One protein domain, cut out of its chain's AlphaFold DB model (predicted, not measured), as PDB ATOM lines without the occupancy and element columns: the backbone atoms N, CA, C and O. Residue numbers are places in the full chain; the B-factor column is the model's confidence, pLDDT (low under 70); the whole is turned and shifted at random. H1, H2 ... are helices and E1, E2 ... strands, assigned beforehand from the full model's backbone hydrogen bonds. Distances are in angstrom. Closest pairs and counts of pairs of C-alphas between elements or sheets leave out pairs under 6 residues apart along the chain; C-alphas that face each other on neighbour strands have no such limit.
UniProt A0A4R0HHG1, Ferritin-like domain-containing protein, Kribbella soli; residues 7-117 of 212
ATOM      1  N   ASP A   7      11.827  23.318 -15.722       54.88
ATOM      2  CA  ASP A   7      12.273  23.523 -17.113       54.88
ATOM      3  C   ASP A   7      11.422  24.562 -17.868       54.88
ATOM      4  O   ASP A   7      11.905  25.216 -18.793       54.88
ATOM      5  N   SER A   8      10.156  24.757 -17.478       61.56
ATOM      6  CA  SER A   8       9.237  25.618 -18.239       61.56
ATOM      7  C   SER A   8       9.544  27.116 -18.099       61.56
ATOM      8  O   SER A   8       9.554  27.797 -19.124       61.56
ATOM      9  N   PRO A   9       9.804  27.669 -16.895       69.12
ATOM     10  CA  PRO A   9      10.110  29.094 -16.761       69.12
ATOM     11  C   PRO A   9      11.464  29.460 -17.378       69.12
ATOM     12  O   PRO A   9      11.588  30.503 -18.015       69.12
ATOM     13  N   SER A  10      12.466  28.581 -17.261       71.19
ATOM     14  CA  SER A  10      13.797  28.806 -17.841       71.19
ATOM     15  C   SER A  10      13.763  28.883 -19.367       71.19
ATOM     16  O   SER A  10      14.362  29.797 -19.932       71.19
ATOM     17  N   ALA A  11      13.009  27.999 -20.030       74.94
ATOM     18  CA  ALA A  11      12.846  28.040 -21.483       74.94
ATOM     19  C   ALA A  11      12.143  29.325 -21.963       74.94
ATOM     20  O   ALA A  11      12.508  29.891 -22.991       74.94
ATOM     21  N   VAL A  12      11.159  29.822 -21.202       78.25
ATOM     22  CA  VAL A  12      10.471  31.091 -21.500       78.25
ATOM     23  C   VAL A  12      11.416  32.284 -21.330       78.25
ATOM     24  O   VAL A  12      11.452  33.158 -22.192       78.25
ATOM     25  N   ILE A  13      12.215  32.306 -20.259       79.50
ATOM     26  CA  ILE A  13      13.221  33.352 -20.014       79.50
ATOM     27  C   ILE A  13      14.262  33.387 -21.140       79.50
ATOM     28  O   ILE A  13      14.606  34.464 -21.628       79.50
ATOM     29  N   GLU A  14      14.757  32.224 -21.567       79.88
ATOM     30  CA  GLU A  14      15.724  32.119 -22.663       79.88
ATOM     31  C   GLU A  14      15.128  32.616 -23.988       79.88
ATOM     32  O   GLU A  14      15.735  33.450 -24.663       79.88
ATOM     33  N   ALA A  15      13.902  32.199 -24.314       79.12
ATOM     34  CA  ALA A  15      13.200  32.650 -25.513       79.12
ATOM     35  C   ALA A  15      12.952  34.170 -25.525       79.12
ATOM     36  O   ALA A  15      13.086  34.806 -26.573       79.12
ATOM     37  N   LEU A  16      12.622  34.770 -24.375       79.62
ATOM     38  CA  LEU A  16      12.435  36.221 -24.252       79.62
ATOM     39  C   LEU A  16      13.733  36.995 -24.485       79.62
ATOM     40  O   LEU A  16      13.713  38.017 -25.170       79.62
ATOM     41  N   ARG A  17      14.861  36.499 -23.963       80.12
ATOM     42  CA  ARG A  17      16.178  37.115 -24.184       80.12
ATOM     43  C   ARG A  17      16.566  37.080 -25.659       80.12
ATOM     44  O   ARG A  17      16.857  38.132 -26.217       80.12
ATOM     45  N   LEU A  18      16.465  35.911 -26.298       80.06
ATOM     46  CA  LEU A  18      16.759  35.747 -27.727       80.06
ATOM     47  C   LEU A  18      15.882  36.662 -28.595       80.06
ATOM     48  O   LEU A  18      16.378  37.373 -29.464       80.06
ATOM     49  N   SER A  19      14.580  36.717 -28.304       75.38
ATOM     50  CA  SER A  19      13.641  37.561 -29.056       75.38
ATOM     51  C   SER A  19      13.924  39.059 -28.877       75.38
ATOM     52  O   SER A  19      13.742  39.840 -29.809       75.38
ATOM     53  N   SER A  20      14.372  39.482 -27.689       74.44
ATOM     54  CA  SER A  20      14.744  40.877 -27.430       74.44
ATOM     55  C   SER A  20      16.034  41.285 -28.144       74.44
ATOM     56  O   SER A  20      16.158  42.442 -28.548       74.44
ATOM     57  N   GLU A  21      16.989  40.366 -28.299       74.94
ATOM     58  CA  GLU A  21      18.215  40.598 -29.070       74.94
ATOM     59  C   GLU A  21      17.909  40.773 -30.566       74.94
ATOM     60  O   GLU A  21      18.490  41.643 -31.215       74.94
ATOM     61  N   GLU A  22      16.946  40.013 -31.102       68.50
ATOM     62  CA  GLU A  22      16.505  40.106 -32.501       68.50
ATOM     63  C   GLU A  22      15.651  41.356 -32.798       68.50
ATOM     64  O   GLU A  22      15.738  41.923 -33.890       68.50
ATOM     65  N   ALA A  23      14.828  41.807 -31.845       62.69
ATOM     66  CA  ALA A  23      13.867  42.898 -32.047       62.69
ATOM     67  C   ALA A  23      14.434  44.319 -31.822       62.69
ATOM     68  O   ALA A  23      13.779  45.302 -32.184       62.69
ATOM     69  N   GLY A  24      15.630  44.461 -31.235       58.47
ATOM     70  CA  GLY A  24      16.160  45.754 -30.777       58.47
ATOM     71  C   GLY A  24      15.382  46.320 -29.571       58.47
ATOM     72  O   GLY A  24      14.535  45.623 -29.011       58.47
ATOM     73  N   PRO A  25      15.633  47.573 -29.126       55.41
ATOM     74  CA  PRO A  25      14.934  48.177 -27.986       55.41
ATOM     75  C   PRO A  25      13.472  48.493 -28.342       55.41
ATOM     76  O   PRO A  25      13.096  49.626 -28.643       55.41
ATOM     77  N   SER A  26      12.637  47.461 -28.342       54.75
ATOM     78  CA  SER A  26      11.192  47.555 -28.482       54.75
ATOM     79  C   SER A  26      10.582  47.853 -27.114       54.75
ATOM     80  O   SER A  26      10.699  47.050 -26.193       54.75
ATOM     81  N   ARG A  27       9.888  48.988 -26.983       54.47
ATOM     82  CA  ARG A  27       9.000  49.246 -25.836       54.47
ATOM     83  C   ARG A  27       7.834  48.257 -25.856       54.47
ATOM     84  O   ARG A  27       7.332  47.943 -26.939       54.47
ATOM     85  N   ALA A  28       7.385  47.799 -24.688       56.62
ATOM     86  CA  ALA A  28       6.191  46.967 -24.576       56.62
ATOM     87  C   ALA A  28       4.995  47.592 -25.323       56.62
ATOM     88  O   ALA A  28       4.771  48.806 -25.304       56.62
ATOM     89  N   GLY A  29       4.220  46.749 -26.010       56.47
ATOM     90  CA  GLY A  29       2.961  47.163 -26.629       56.47
ATOM     91  C   GLY A  29       1.924  47.597 -25.576       56.47
ATOM     92  O   GLY A  29       2.043  47.240 -24.407       56.47
ATOM     93  N   PRO A  30       0.854  48.316 -25.964       54.69
ATOM     94  CA  PRO A  30      -0.069  49.018 -25.055       54.69
ATOM     95  C   PRO A  30      -1.035  48.107 -24.260       54.69
ATOM     96  O   PRO A  30      -2.143  48.519 -23.922       54.69
ATOM     97  N   ARG A  31      -0.671  46.845 -24.014       64.12
ATOM     98  CA  ARG A  31      -1.529  45.814 -23.403       64.12
ATOM     99  C   ARG A  31      -0.986  45.290 -22.070       64.12
ATOM    100  O   ARG A  31      -1.306  44.170 -21.691       64.12
ATOM    101  N   SER A  32      -0.182  46.087 -21.369       62.12
ATOM    102  CA  SER A  32       0.225  45.761 -20.002       62.12
ATOM    103  C   SER A  32      -0.962  45.906 -19.045       62.12
ATOM    104  O   SER A  32      -1.821  46.780 -19.213       62.12
ATOM    105  N   LEU A  33      -1.044  45.008 -18.064       55.66
ATOM    106  CA  LEU A  33      -2.055  45.036 -17.016       55.66
ATOM    107  C   LEU A  33      -1.359  44.958 -15.663       55.66
ATOM    108  O   LEU A  33      -1.047  43.871 -15.192       55.66
ATOM    109  N   ALA A  34      -1.184  46.104 -15.015       58.16
ATOM    110  CA  ALA A  34      -0.857  46.150 -13.600       58.16
ATOM    111  C   ALA A  34      -2.150  46.268 -12.785       58.16
ATOM    112  O   ALA A  34      -2.964  47.182 -12.988       58.16
ATOM    113  N   ALA A  35      -2.353  45.361 -11.831       49.22
ATOM    114  CA  ALA A  35      -3.352  45.566 -10.796       49.22
ATOM    115  C   ALA A  35      -2.868  46.722  -9.903       49.22
ATOM    116  O   ALA A  35      -2.114  46.514  -8.959       49.22
ATOM    117  N   ARG A  36      -3.261  47.969 -10.210       42.44
ATOM    118  CA  ARG A  36      -2.979  49.116  -9.322       42.44
ATOM    119  C   ARG A  36      -3.423  48.757  -7.899       42.44
ATOM    120  O   ARG A  36      -4.484  48.143  -7.755       42.44
ATOM    121  N   PRO A  37      -2.661  49.133  -6.860       42.00
ATOM    122  CA  PRO A  37      -2.721  48.460  -5.577       42.00
ATOM    123  C   PRO A  37      -4.089  48.681  -4.945       42.00
ATOM    124  O   PRO A  37      -4.402  49.757  -4.438       42.00
ATOM    125  N   SER A  38      -4.910  47.640  -4.954       35.31
ATOM    126  CA  SER A  38      -5.984  47.511  -3.989       35.31
ATOM    127  C   SER A  38      -5.572  46.423  -3.007       35.31
ATOM    128  O   SER A  38      -5.600  45.236  -3.323       35.31
ATOM    129  N   VAL A  39      -5.209  46.875  -1.807       38.62
ATOM    130  CA  VAL A  39      -5.098  46.107  -0.554       38.62
ATOM    131  C   VAL A  39      -3.818  45.277  -0.340       38.62
ATOM    132  O   VAL A  39      -3.550  44.933   0.804       38.62
ATOM    133  N   ARG A  40      -2.990  44.988  -1.356       40.97
ATOM    134  CA  ARG A  40      -2.015  43.878  -1.249       40.97
ATOM    135  C   ARG A  40      -0.536  44.156  -0.986       40.97
ATOM    136  O   ARG A  40       0.162  43.189  -0.740       40.97
ATOM    137  N   GLY A  41      -0.035  45.389  -1.003       36.62
ATOM    138  CA  GLY A  41       1.385  45.644  -0.687       36.62
ATOM    139  C   GLY A  41       2.422  45.000  -1.629       36.62
ATOM    140  O   GLY A  41       3.598  45.312  -1.487       36.62
ATOM    141  N   THR A  42       2.016  44.182  -2.607       46.03
ATOM    142  CA  THR A  42       2.901  43.668  -3.650       46.03
ATOM    143  C   THR A  42       3.148  44.780  -4.668       46.03
ATOM    144  O   THR A  42       2.226  45.323  -5.282       46.03
ATOM    145  N   ASN A  43       4.409  45.191  -4.790       52.22
ATOM    146  CA  ASN A  43       4.869  46.101  -5.835       52.22
ATOM    147  C   ASN A  43       5.217  45.268  -7.073       52.22
ATOM    148  O   ASN A  43       6.381  45.185  -7.452       52.22
ATOM    149  N   GLU A  44       4.228  44.615  -7.678       61.69
ATOM    150  CA  GLU A  44       4.447  43.919  -8.948       61.69
ATOM    151  C   GLU A  44       4.651  44.978 -10.045       61.69
ATOM    152  O   GLU A  44       3.753  45.802 -10.272       61.69
ATOM    153  N   PRO A  45       5.834  45.033 -10.686       62.12
ATOM    154  CA  PRO A  45       6.120  46.065 -11.668       62.12
ATOM    155  C   PRO A  45       5.245  45.871 -12.908       62.12
ATOM    156  O   PRO A  45       5.060  44.758 -13.400       62.12
ATOM    157  N   GLU A  46       4.721  46.976 -13.437       74.44
ATOM    158  CA  GLU A  46       4.153  46.978 -14.781       74.44
ATOM    159  C   GLU A  46       5.245  46.553 -15.772       74.44
ATOM    160  O   GLU A  46       6.370  47.049 -15.717       74.44
ATOM    161  N   VAL A  47       4.931  45.601 -16.655       80.38
ATOM    162  CA  VAL A  47       5.898  45.117 -17.645       80.38
ATOM    163  C   VAL A  47       5.962  46.114 -18.798       80.38
ATOM    164  O   VAL A  47       5.013  46.227 -19.578       80.38
ATOM    165  N   GLU A  48       7.075  46.834 -18.894       81.00
ATOM    166  CA  GLU A  48       7.322  47.875 -19.904       81.00
ATOM    167  C   GLU A  48       8.482  47.522 -20.852       81.00
ATOM    168  O   GLU A  48       8.571  48.046 -21.970       81.00
ATOM    169  N   ASP A  49       9.346  46.603 -20.425       78.62
ATOM    170  CA  ASP A  49      10.568  46.181 -21.102       78.62
ATOM    171  C   ASP A  49      10.980  44.754 -20.688       78.62
ATOM    172  O   ASP A  49      10.288  44.070 -19.929       78.62
ATOM    173  N   LEU A  50      12.103  44.273 -21.231       82.69
ATOM    174  CA  LEU A  50      12.630  42.948 -20.908       82.69
ATOM    175  C   LEU A  50      12.989  42.824 -19.421       82.69
ATOM    176  O   LEU A  50      12.726  41.783 -18.826       82.69
ATOM    177  N   ASP A  51      13.569  43.860 -18.820       84.19
ATOM    178  CA  ASP A  51      14.040  43.805 -17.435       84.19
ATOM    179  C   ASP A  51      12.862  43.640 -16.467       84.19
ATOM    180  O   ASP A  51      12.859  42.732 -15.634       84.19
ATOM    181  N   THR A  52      11.808  44.441 -16.635       81.88
ATOM    182  CA  THR A  52      10.558  44.321 -15.865       81.88
ATOM    183  C   THR A  52       9.832  42.996 -16.126       81.88
ATOM    184  O   THR A  52       9.276  42.415 -15.193       81.88
ATOM    185  N   ALA A  53       9.895  42.448 -17.347       82.81
ATOM    186  CA  ALA A  53       9.360  41.116 -17.656       82.81
ATOM    187  C   ALA A  53      10.120  39.991 -16.934       82.81
ATOM    188  O   ALA A  53       9.508  39.051 -16.424       82.81
ATOM    189  N   LEU A  54      11.452  40.075 -16.877       84.06
ATOM    190  CA  LEU A  54      12.288  39.101 -16.176       84.06
ATOM    191  C   LEU A  54      12.052  39.141 -14.663       84.06
ATOM    192  O   LEU A  54      12.018  38.082 -14.042       84.06
ATOM    193  N   VAL A  55      11.838  40.330 -14.089       83.56
ATOM    194  CA  VAL A  55      11.444  40.482 -12.679       83.56
ATOM    195  C   VAL A  55      10.090  39.816 -12.418       83.56
ATOM    196  O   VAL A  55       9.983  39.004 -11.504       83.56
ATOM    197  N   ALA A  56       9.079  40.072 -13.256       82.31
ATOM    198  CA  ALA A  56       7.763  39.444 -13.110       82.31
ATOM    199  C   ALA A  56       7.813  37.906 -13.238       82.31
ATOM    200  O   ALA A  56       7.081  37.196 -12.552       82.31
ATOM    201  N   LEU A  57       8.682  37.366 -14.098       82.19
ATOM    202  CA  LEU A  57       8.880  35.917 -14.213       82.19
ATOM    203  C   LEU A  57       9.625  35.321 -13.019       82.19
ATOM    204  O   LEU A  57       9.290  34.212 -12.605       82.19
ATOM    205  N   ALA A  58      10.621  36.027 -12.476       81.19
ATOM    206  CA  ALA A  58      11.322  35.597 -11.272       81.19
ATOM    207  C   ALA A  58      10.348  35.454 -10.093       81.19
ATOM    208  O   ALA A  58      10.356  34.415  -9.441       81.19
ATOM    209  N   GLU A  59       9.438  36.418  -9.927       81.06
ATOM    210  CA  GLU A  59       8.368  36.386  -8.920       81.06
ATOM    211  C   GLU A  59       7.474  35.139  -9.053       81.06
ATOM    212  O   GLU A  59       7.214  34.430  -8.083       81.06
ATOM    213  N   ILE A  60       7.040  34.808 -10.277       81.00
ATOM    214  CA  ILE A  60       6.208  33.617 -10.531       81.00
ATOM    215  C   ILE A  60       6.937  32.328 -10.120       81.00
ATOM    216  O   ILE A  60       6.314  31.401  -9.591       81.00
ATOM    217  N   VAL A  61       8.243  32.246 -10.386       80.19
ATOM    218  CA  VAL A  61       9.069  31.093  -9.998       80.19
ATOM    219  C   VAL A  61       9.226  31.036  -8.480       80.19
ATOM    220  O   VAL A  61       9.013  29.978  -7.889       80.19
ATOM    221  N   GLU A  62       9.536  32.170  -7.856       78.00
ATOM    222  CA  GLU A  62       9.736  32.315  -6.415       78.00
ATOM    223  C   GLU A  62       8.485  31.923  -5.617       78.00
ATOM    224  O   GLU A  62       8.554  31.013  -4.792       78.00
ATOM    225  N   GLN A  63       7.311  32.469  -5.940       79.19
ATOM    226  CA  GLN A  63       6.054  32.076  -5.289       79.19
ATOM    227  C   GLN A  63       5.683  30.607  -5.555       79.19
ATOM    228  O   GLN A  63       5.035  29.946  -4.739       79.19
ATOM    229  N   GLY A  64       6.067  30.064  -6.714       78.69
ATOM    230  CA  GLY A  64       5.790  28.682  -7.092       78.69
ATOM    231  C   GLY A  64       6.614  27.663  -6.300       78.69
ATOM    232  O   GLY A  64       6.055  26.804  -5.605       78.69
ATOM    233  N   GLU A  65       7.938  27.731  -6.436       74.06
ATOM    234  CA  GLU A  65       8.887  26.731  -5.928       74.06
ATOM    235  C   GLU A  65       9.939  27.266  -4.941       74.06
ATOM    236  O   GLU A  65      10.659  26.452  -4.360       74.06
ATOM    237  N   GLY A  66       9.981  28.580  -4.689       66.44
ATOM    238  CA  GLY A  66      10.895  29.254  -3.756       66.44
ATOM    239  C   GLY A  66      12.121  29.872  -4.428       66.44
ATOM    240  O   GLY A  66      12.424  29.602  -5.595       66.44
ATOM    241  N   THR A  67      12.869  30.693  -3.685       60.19
ATOM    242  CA  THR A  67      14.143  31.253  -4.159       60.19
ATOM    243  C   THR A  67      15.258  30.225  -4.040       60.19
ATOM    244  O   THR A  67      15.708  29.866  -2.959       60.19
ATOM    245  N   THR A  68      15.773  29.747  -5.172       59.06
ATOM    246  CA  THR A  68      16.843  28.731  -5.240       59.06
ATOM    247  C   THR A  68      16.483  27.370  -4.610       59.06
ATOM    248  O   THR A  68      15.699  27.237  -3.680       59.06
ATOM    249  N   ARG A  69      17.105  26.285  -5.092       57.97
ATOM    250  CA  ARG A  69      16.815  24.904  -4.633       57.97
ATOM    251  C   ARG A  69      17.112  24.634  -3.143       57.97
ATOM    252  O   ARG A  69      16.920  23.505  -2.686       57.97
ATOM    253  N   SER A  70      17.648  25.613  -2.418       60.03
ATOM    254  CA  SER A  70      18.052  25.516  -1.016       60.03
ATOM    255  C   SER A  70      17.073  26.148  -0.031       60.03
ATOM    256  O   SER A  70      17.169  25.825   1.153       60.03
ATOM    257  N   GLU A  71      16.140  26.992  -0.476       76.06
ATOM    258  CA  GLU A  71      15.211  27.688   0.419       76.06
ATOM    259  C   GLU A  71      13.769  27.222   0.211       76.06
ATOM    260  O   GLU A  71      13.398  26.699  -0.841       76.06
ATOM    261  N   VAL A  72      12.968  27.338   1.273       79.06
ATOM    262  CA  VAL A  72      11.538  26.991   1.260       79.06
ATOM    263  C   VAL A  72      10.628  28.216   1.210       79.06
ATOM    264  O   VAL A  72       9.413  28.073   1.110       79.06
ATOM    265  N   TRP A  73      11.218  29.404   1.306       82.69
ATOM    266  CA  TRP A  73      10.541  30.686   1.461       82.69
ATOM    267  C   TRP A  73      10.338  31.346   0.096       82.69
ATOM    268  O   TRP A  73      11.154  31.149  -0.807       82.69
ATOM    269  N   ASP A  74       9.253  32.100  -0.046       72.19
ATOM    270  CA  ASP A  74       8.940  32.892  -1.247       72.19
ATOM    271  C   ASP A  74       9.237  34.391  -1.074       72.19
ATOM    272  O   ASP A  74       8.829  35.195  -1.898       72.19
ATOM    273  N   GLY A  75       9.914  34.767   0.017       66.00
ATOM    274  CA  GLY A  75      10.323  36.147   0.277       66.00
ATOM    275  C   GLY A  75       9.240  37.047   0.886       66.00
ATOM    276  O   GLY A  75       9.584  38.110   1.412       66.00
ATOM    277  N   ASP A  76       7.980  36.606   0.917       68.38
ATOM    278  CA  ASP A  76       6.838  37.389   1.389       68.38
ATOM    279  C   ASP A  76       6.424  37.060   2.837       68.38
ATOM    280  O   ASP A  76       6.850  36.084   3.462       68.38
ATOM    281  N   GLN A  77       5.581  37.923   3.418       66.94
ATOM    282  CA  GLN A  77       4.897  37.646   4.686       66.94
ATOM    283  C   GLN A  77       3.515  37.042   4.431       66.94
ATOM    284  O   GLN A  77       2.757  37.550   3.607       66.94
ATOM    285  N   ASP A  78       3.137  36.040   5.232       63.22
ATOM    286  CA  ASP A  78       1.815  35.407   5.166       63.22
ATOM    287  C   ASP A  78       0.722  36.469   5.381       63.22
ATOM    288  O   ASP A  78       0.572  37.044   6.463       63.22
ATOM    289  N   ILE A  79      -0.088  36.701   4.347       57.66
ATOM    290  CA  ILE A  79      -1.148  37.725   4.332       57.66
ATOM    291  C   ILE A  79      -2.172  37.521   5.464       57.66
ATOM    292  O   ILE A  79      -2.752  38.481   5.978       57.66
ATOM    293  N   PHE A  80      -2.425  36.273   5.860       55.28
ATOM    294  CA  PHE A  80      -3.362  35.935   6.933       55.28
ATOM    295  C   PHE A  80      -2.684  35.892   8.307       55.28
ATOM    296  O   PHE A  80      -3.370  35.921   9.331       55.28
ATOM    297  N   HIS A  81      -1.350  35.842   8.341       62.12
ATOM    298  CA  HIS A  81      -0.536  35.821   9.550       62.12
ATOM    299  C   HIS A  81       0.728  36.675   9.358       62.12
ATOM    300  O   HIS A  81       1.820  36.116   9.295       62.12
ATOM    301  N   PRO A  82       0.627  38.016   9.371       65.75
ATOM    302  CA  PRO A  82       1.720  38.933   8.999       65.75
ATOM    303  C   PRO A  82       2.973  38.852   9.892       65.75
ATOM    304  O   PRO A  82       3.969  39.523   9.660       65.75
ATOM    305  N   TYR A  83       2.942  38.036  10.945       65.25
ATOM    306  CA  TYR A  83       4.096  37.725  11.786       65.25
ATOM    307  C   TYR A  83       4.878  36.488  11.311       65.25
ATOM    308  O   TYR A  83       5.779  36.035  12.018       65.25
ATOM    309  N   ARG A  84       4.499  35.889  10.177       67.50
ATOM    310  CA  ARG A  84       5.092  34.671   9.620       67.50
ATOM    311  C   ARG A  84       5.588  34.946   8.206       67.50
ATOM    312  O   ARG A  84       4.909  35.624   7.444       67.50
ATOM    313  N   ASP A  85       6.743  34.383   7.882       76.38
ATOM    314  CA  ASP A  85       7.224  34.319   6.502       76.38
ATOM    315  C   ASP A  85       6.382  33.278   5.741       76.38
ATOM    316  O   ASP A  85       5.990  32.255   6.324       76.38
ATOM    317  N   GLU A  86       6.078  33.543   4.473       79.69
ATOM    318  CA  GLU A  86       5.352  32.618   3.608       79.69
ATOM    319  C   GLU A  86       6.334  31.629   2.953       79.69
ATOM    320  O   GLU A  86       7.486  31.928   2.629       79.69
ATOM    321  N   VAL A  87       5.915  30.363   2.899       87.44
ATOM    322  CA  VAL A  87       6.642  29.342   2.145       87.44
ATOM    323  C   VAL A  87       6.068  29.280   0.746       87.44
ATOM    324  O   VAL A  87       4.843  29.314   0.580       87.44
ATOM    325  N   ALA A  88       6.935  29.056  -0.237       87.56
ATOM    326  CA  ALA A  88       6.503  28.902  -1.615       87.56
ATOM    327  C   ALA A  88       5.448  27.796  -1.755       87.56
ATOM    328  O   ALA A  88       5.393  26.831  -0.976       87.56
ATOM    329  N   HIS A  89       4.603  27.909  -2.779       88.62
ATOM    330  CA  HIS A  89       3.422  27.068  -2.964       88.62
ATOM    331  C   HIS A  89       3.714  25.571  -2.869       88.62
ATOM    332  O   HIS A  89       2.973  24.838  -2.205       88.62
ATOM    333  N   TYR A  90       4.810  25.111  -3.475       88.88
ATOM    334  CA  TYR A  90       5.238  23.720  -3.367       88.88
ATOM    335  C   TYR A  90       5.392  23.266  -1.906       88.88
ATOM    336  O   TYR A  90       4.832  22.238  -1.508       88.88
ATOM    337  N   TYR A  91       6.105  24.040  -1.087       90.94
ATOM    338  CA  TYR A  91       6.362  23.706   0.311       90.94
ATOM    339  C   TYR A  91       5.118  23.856   1.175       90.94
ATOM    340  O   TYR A  91       4.919  23.039   2.069       90.94
ATOM    341  N   ARG A  92       4.204  24.772   0.844       90.25
ATOM    342  CA  ARG A  92       2.892  24.840   1.501       90.25
ATOM    343  C   ARG A  92       2.088  23.549   1.329       90.25
ATOM    344  O   ARG A  92       1.466  23.063   2.275       90.25
ATOM    345  N   PHE A  93       2.144  22.916   0.154       91.50
ATOM    346  CA  PHE A  93       1.552  21.585  -0.026       91.50
ATOM    347  C   PHE A  93       2.291  20.496   0.762       91.50
ATOM    348  O   PHE A  93       1.654  19.550   1.237       91.50
ATOM    349  N   VAL A  94       3.611  20.616   0.936       93.00
ATOM    350  CA  VAL A  94       4.385  19.718   1.808       93.00
ATOM    351  C   VAL A  94       3.956  19.871   3.267       93.00
ATOM    352  O   VAL A  94       3.763  18.853   3.933       93.00
ATOM    353  N   GLU A  95       3.722  21.096   3.746       93.38
ATOM    354  CA  GLU A  95       3.218  21.335   5.100       93.38
ATOM    355  C   GLU A  95       1.881  20.630   5.331       93.38
ATOM    356  O   GLU A  95       1.726  19.906   6.314       93.38
ATOM    357  N   LEU A  96       0.933  20.782   4.396       92.19
ATOM    358  CA  LEU A  96      -0.364  20.103   4.450       92.19
ATOM    359  C   LEU A  96      -0.194  18.581   4.458       92.19
ATOM    360  O   LEU A  96      -0.792  17.891   5.278       92.19
ATOM    361  N   LYS A  97       0.656  18.049   3.576       92.19
ATOM    362  CA  LYS A  97       0.908  16.607   3.471       92.19
ATOM    363  C   LYS A  97       1.511  16.021   4.750       92.19
ATOM    364  O   LYS A  97       1.176  14.895   5.114       92.19
ATOM    365  N   LEU A  98       2.428  16.745   5.390       93.56
ATOM    366  CA  LEU A  98       3.122  16.304   6.602       93.56
ATOM    367  C   LEU A  98       2.415  16.745   7.891       93.56
ATOM    368  O   LEU A  98       2.831  16.348   8.980       93.56
ATOM    369  N   GLY A  99       1.353  17.549   7.783       94.06
ATOM    370  CA  GLY A  99       0.619  18.097   8.919       94.06
ATOM    371  C   GLY A  99       1.488  18.978   9.816       94.06
ATOM    372  O   GLY A  99       1.310  18.977  11.036       94.06
ATOM    373  N   ARG A 100       2.472  19.694   9.259       94.69
ATOM    374  CA  ARG A 100       3.433  20.485  10.040       94.69
ATOM    375  C   ARG A 100       3.983  21.655   9.235       94.69
ATOM    376  O   ARG A 100       4.314  21.480   8.070       94.69
ATOM    377  N   ARG A 101       4.108  22.815   9.879       92.75
ATOM    378  CA  ARG A 101       4.668  24.035   9.290       92.75
ATOM    379  C   ARG A 101       6.192  24.018   9.246       92.75
ATOM    380  O   ARG A 101       6.828  23.478  10.154       92.75
ATOM    381  N   TYR A 102       6.766  24.666   8.245       92.00
ATOM    382  CA  TYR A 102       8.172  25.050   8.245       92.00
ATOM    383  C   TYR A 102       8.423  26.160   9.273       92.00
ATOM    384  O   TYR A 102       7.536  26.941   9.631       92.00
ATOM    385  N   ARG A 103       9.653  26.231   9.775       90.38
ATOM    386  CA  ARG A 103      10.169  27.364  10.552       90.38
ATOM    387  C   ARG A 103      11.552  27.751  10.044       90.38
ATOM    388  O   ARG A 103      12.230  26.943   9.413       90.38
ATOM    389  N   ARG A 104      12.001  28.972  10.351       86.62
ATOM    390  CA  ARG A 104      13.344  29.438   9.969       86.62
ATOM    391  C   ARG A 104      14.422  28.425  10.366       86.62
ATOM    392  O   ARG A 104      14.443  27.952  11.502       86.62
ATOM    393  N   GLY A 105      15.314  28.128   9.423       87.44
ATOM    394  CA  GLY A 105      16.365  27.115   9.556       87.44
ATOM    395  C   GLY A 105      15.992  25.736   9.004       87.44
ATOM    396  O   GLY A 105      16.893  24.930   8.788       87.44
ATOM    397  N   ASP A 106      14.710  25.473   8.733       91.06
ATOM    398  CA  ASP A 106      14.317  24.303   7.951       91.06
ATOM    399  C   ASP A 106      14.708  24.484   6.477       91.06
ATOM    400  O   ASP A 106      14.709  25.592   5.937       91.06
ATOM    401  N   THR A 107      15.016  23.371   5.821       89.56
ATOM    402  CA  THR A 107      15.384  23.296   4.408       89.56
ATOM    403  C   THR A 107      14.461  22.327   3.669       89.56
ATOM    404  O   THR A 107      13.757  21.521   4.298       89.56
ATOM    405  N   PRO A 108      14.494  22.311   2.324       89.19
ATOM    406  CA  PRO A 108      13.770  21.308   1.551       89.19
ATOM    407  C   PRO A 108      14.128  19.868   1.960       89.19
ATOM    408  O   PRO A 108      13.278  18.980   1.907       89.19
ATOM    409  N   GLN A 109      15.374  19.630   2.394       89.88
ATOM    410  CA  GLN A 109      15.869  18.309   2.791       89.88
ATOM    411  C   GLN A 109      15.523  17.949   4.238       89.88
ATOM    412  O   GLN A 109      15.226  16.785   4.502       89.88
ATOM    413  N   SER A 110      15.566  18.904   5.175       92.50
ATOM    414  CA  SER A 110      15.178  18.627   6.567       92.50
ATOM    415  C   SER A 110      13.675  18.383   6.698       92.50
ATOM    416  O   SER A 110      13.248  17.619   7.563       92.50
ATOM    417  N   GLY A 111      12.881  19.037   5.843       93.00
ATOM    418  CA  GLY A 111      11.435  19.107   5.992       93.00
ATOM    419  C   GLY A 111      11.007  20.030   7.143       93.00
ATOM    420  O   GLY A 111      11.857  20.616   7.821       93.00
ATOM    421  N   PRO A 112       9.688  20.167   7.362       95.38
ATOM    422  CA  PRO A 112       9.131  21.080   8.352       95.38
ATOM    423  C   PRO A 112       9.333  20.558   9.778       95.38
ATOM    424  O   PRO A 112       8.956  19.429  10.099       95.38
ATOM    425  N   THR A 113       9.862  21.400  10.668       94.88
ATOM    426  CA  THR A 113      10.038  21.091  12.101       94.88
ATOM    427  C   THR A 113       9.248  22.023  13.025       94.88
ATOM    428  O   THR A 113       9.349  21.919  14.250       94.88
ATOM    429  N   GLY A 114       8.436  22.915  12.456       92.62
ATOM    430  CA  GLY A 114       7.606  23.885  13.162       92.62
ATOM    431  C   GLY A 114       6.318  23.308  13.759       92.62
ATOM    432  O   GLY A 114       6.232  22.130  14.116       92.62
ATOM    433  N   GLU A 115       5.313  24.171  13.916       93.19
ATOM    434  CA  GLU A 115       4.028  23.860  14.554       93.19
ATOM    435  C   GLU A 115       3.236  22.794  13.780       93.19
ATOM    436  O   GLU A 115       3.248  22.760  12.550       93.19
ATOM    437  N   THR A 116       2.520  21.920  14.489       94.12
ATOM    438  CA  THR A 116       1.599  20.966  13.858       94.12
ATOM    439  C   THR A 116       0.411  21.696  13.233       94.12
ATOM    440  O   THR A 116      -0.217  22.540  13.865       94.12
ATOM    441  N   LEU A 117       0.060  21.334  12.001       90.00
ATOM    442  CA  LEU A 117      -1.160  21.789  11.344       90.00
ATOM    443  C   LEU A 117      -2.324  20.887  11.756       90.00
ATOM    444  O   LEU A 117      -2.442  19.750  11.302       90.00
TER     445      LEU A 117
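Overview. This is residues 7 to 117 of the 212 residues of the protein "Ferritin-like domain-containing protein" of Kribbella soli (UniProt A0A4R0HHG1). A small two-strand hairpin, E1 and E2, sits beside the joint where H2 and H3 meet end to end, nearly in one line, while H1 folds back alongside H2 as the other arm of a helical hairpin. A wide loop, residues 24 to 49, joins H1 to H2. The printed part has 111 residues, with three named helices and two named strands in the order H1, H2, E1, E2, H3; the sheet, E1 - E2, is antiparallel. The class is mostly helix, though under half of the residues are in named elements. The whole is loose, with a radius of gyration of the C-alphas of 17.1 A, and elongated, spanning 52 by 33 by 20 A.

Along the chain. E1 is residues 73 to 77, 9.5 A long, and E2 residues 85 to 87, 6.6 A. H2, residues 50 to 65, measures 22.4 A. H1, residues 7 to 23, measures 24.5 A from C-alpha 7 at (12.273, 23.523, -17.113). H3, residues 89 to 98, measures 14.4 A and ends with C-alpha 98 at (3.122, 16.304, 6.602).

Arrangement. In the hairpin E1 and E2, N 86 and O 76 are within hydrogen-bond range at 2.8 A. The closest C-alphas of H2 and E1, Gln 63 and Asp 74, are 5.0 A apart. H2 and H3 touch only at their ends, H2 with residues 63 to 65 alone; the closest C-alphas, Gly 64 and His 89, are 5.0 A apart. They run the same way at a shallow tilt of 3 degrees. H1 and H2 touch, closest at the C-alphas of Ile 13 and Leu 54, 7.0 A, and run opposite ways at a shallow tilt of 2 degrees. H1 and H3 are apart. In H1, H2 and H3 every O i to N i+4 pair is within hydrogen-bond range.

Size, cuts and confidence. The farthest C-alphas, Gly 24 and Thr 116, are 53.1 A apart. The printed part has no cut. H1 to H2 is a long link. The mean pLDDT of the printed part is 74.2; residues 7 to 9, 22 to 45, 66 to 70 and 75 to 84 are under 70.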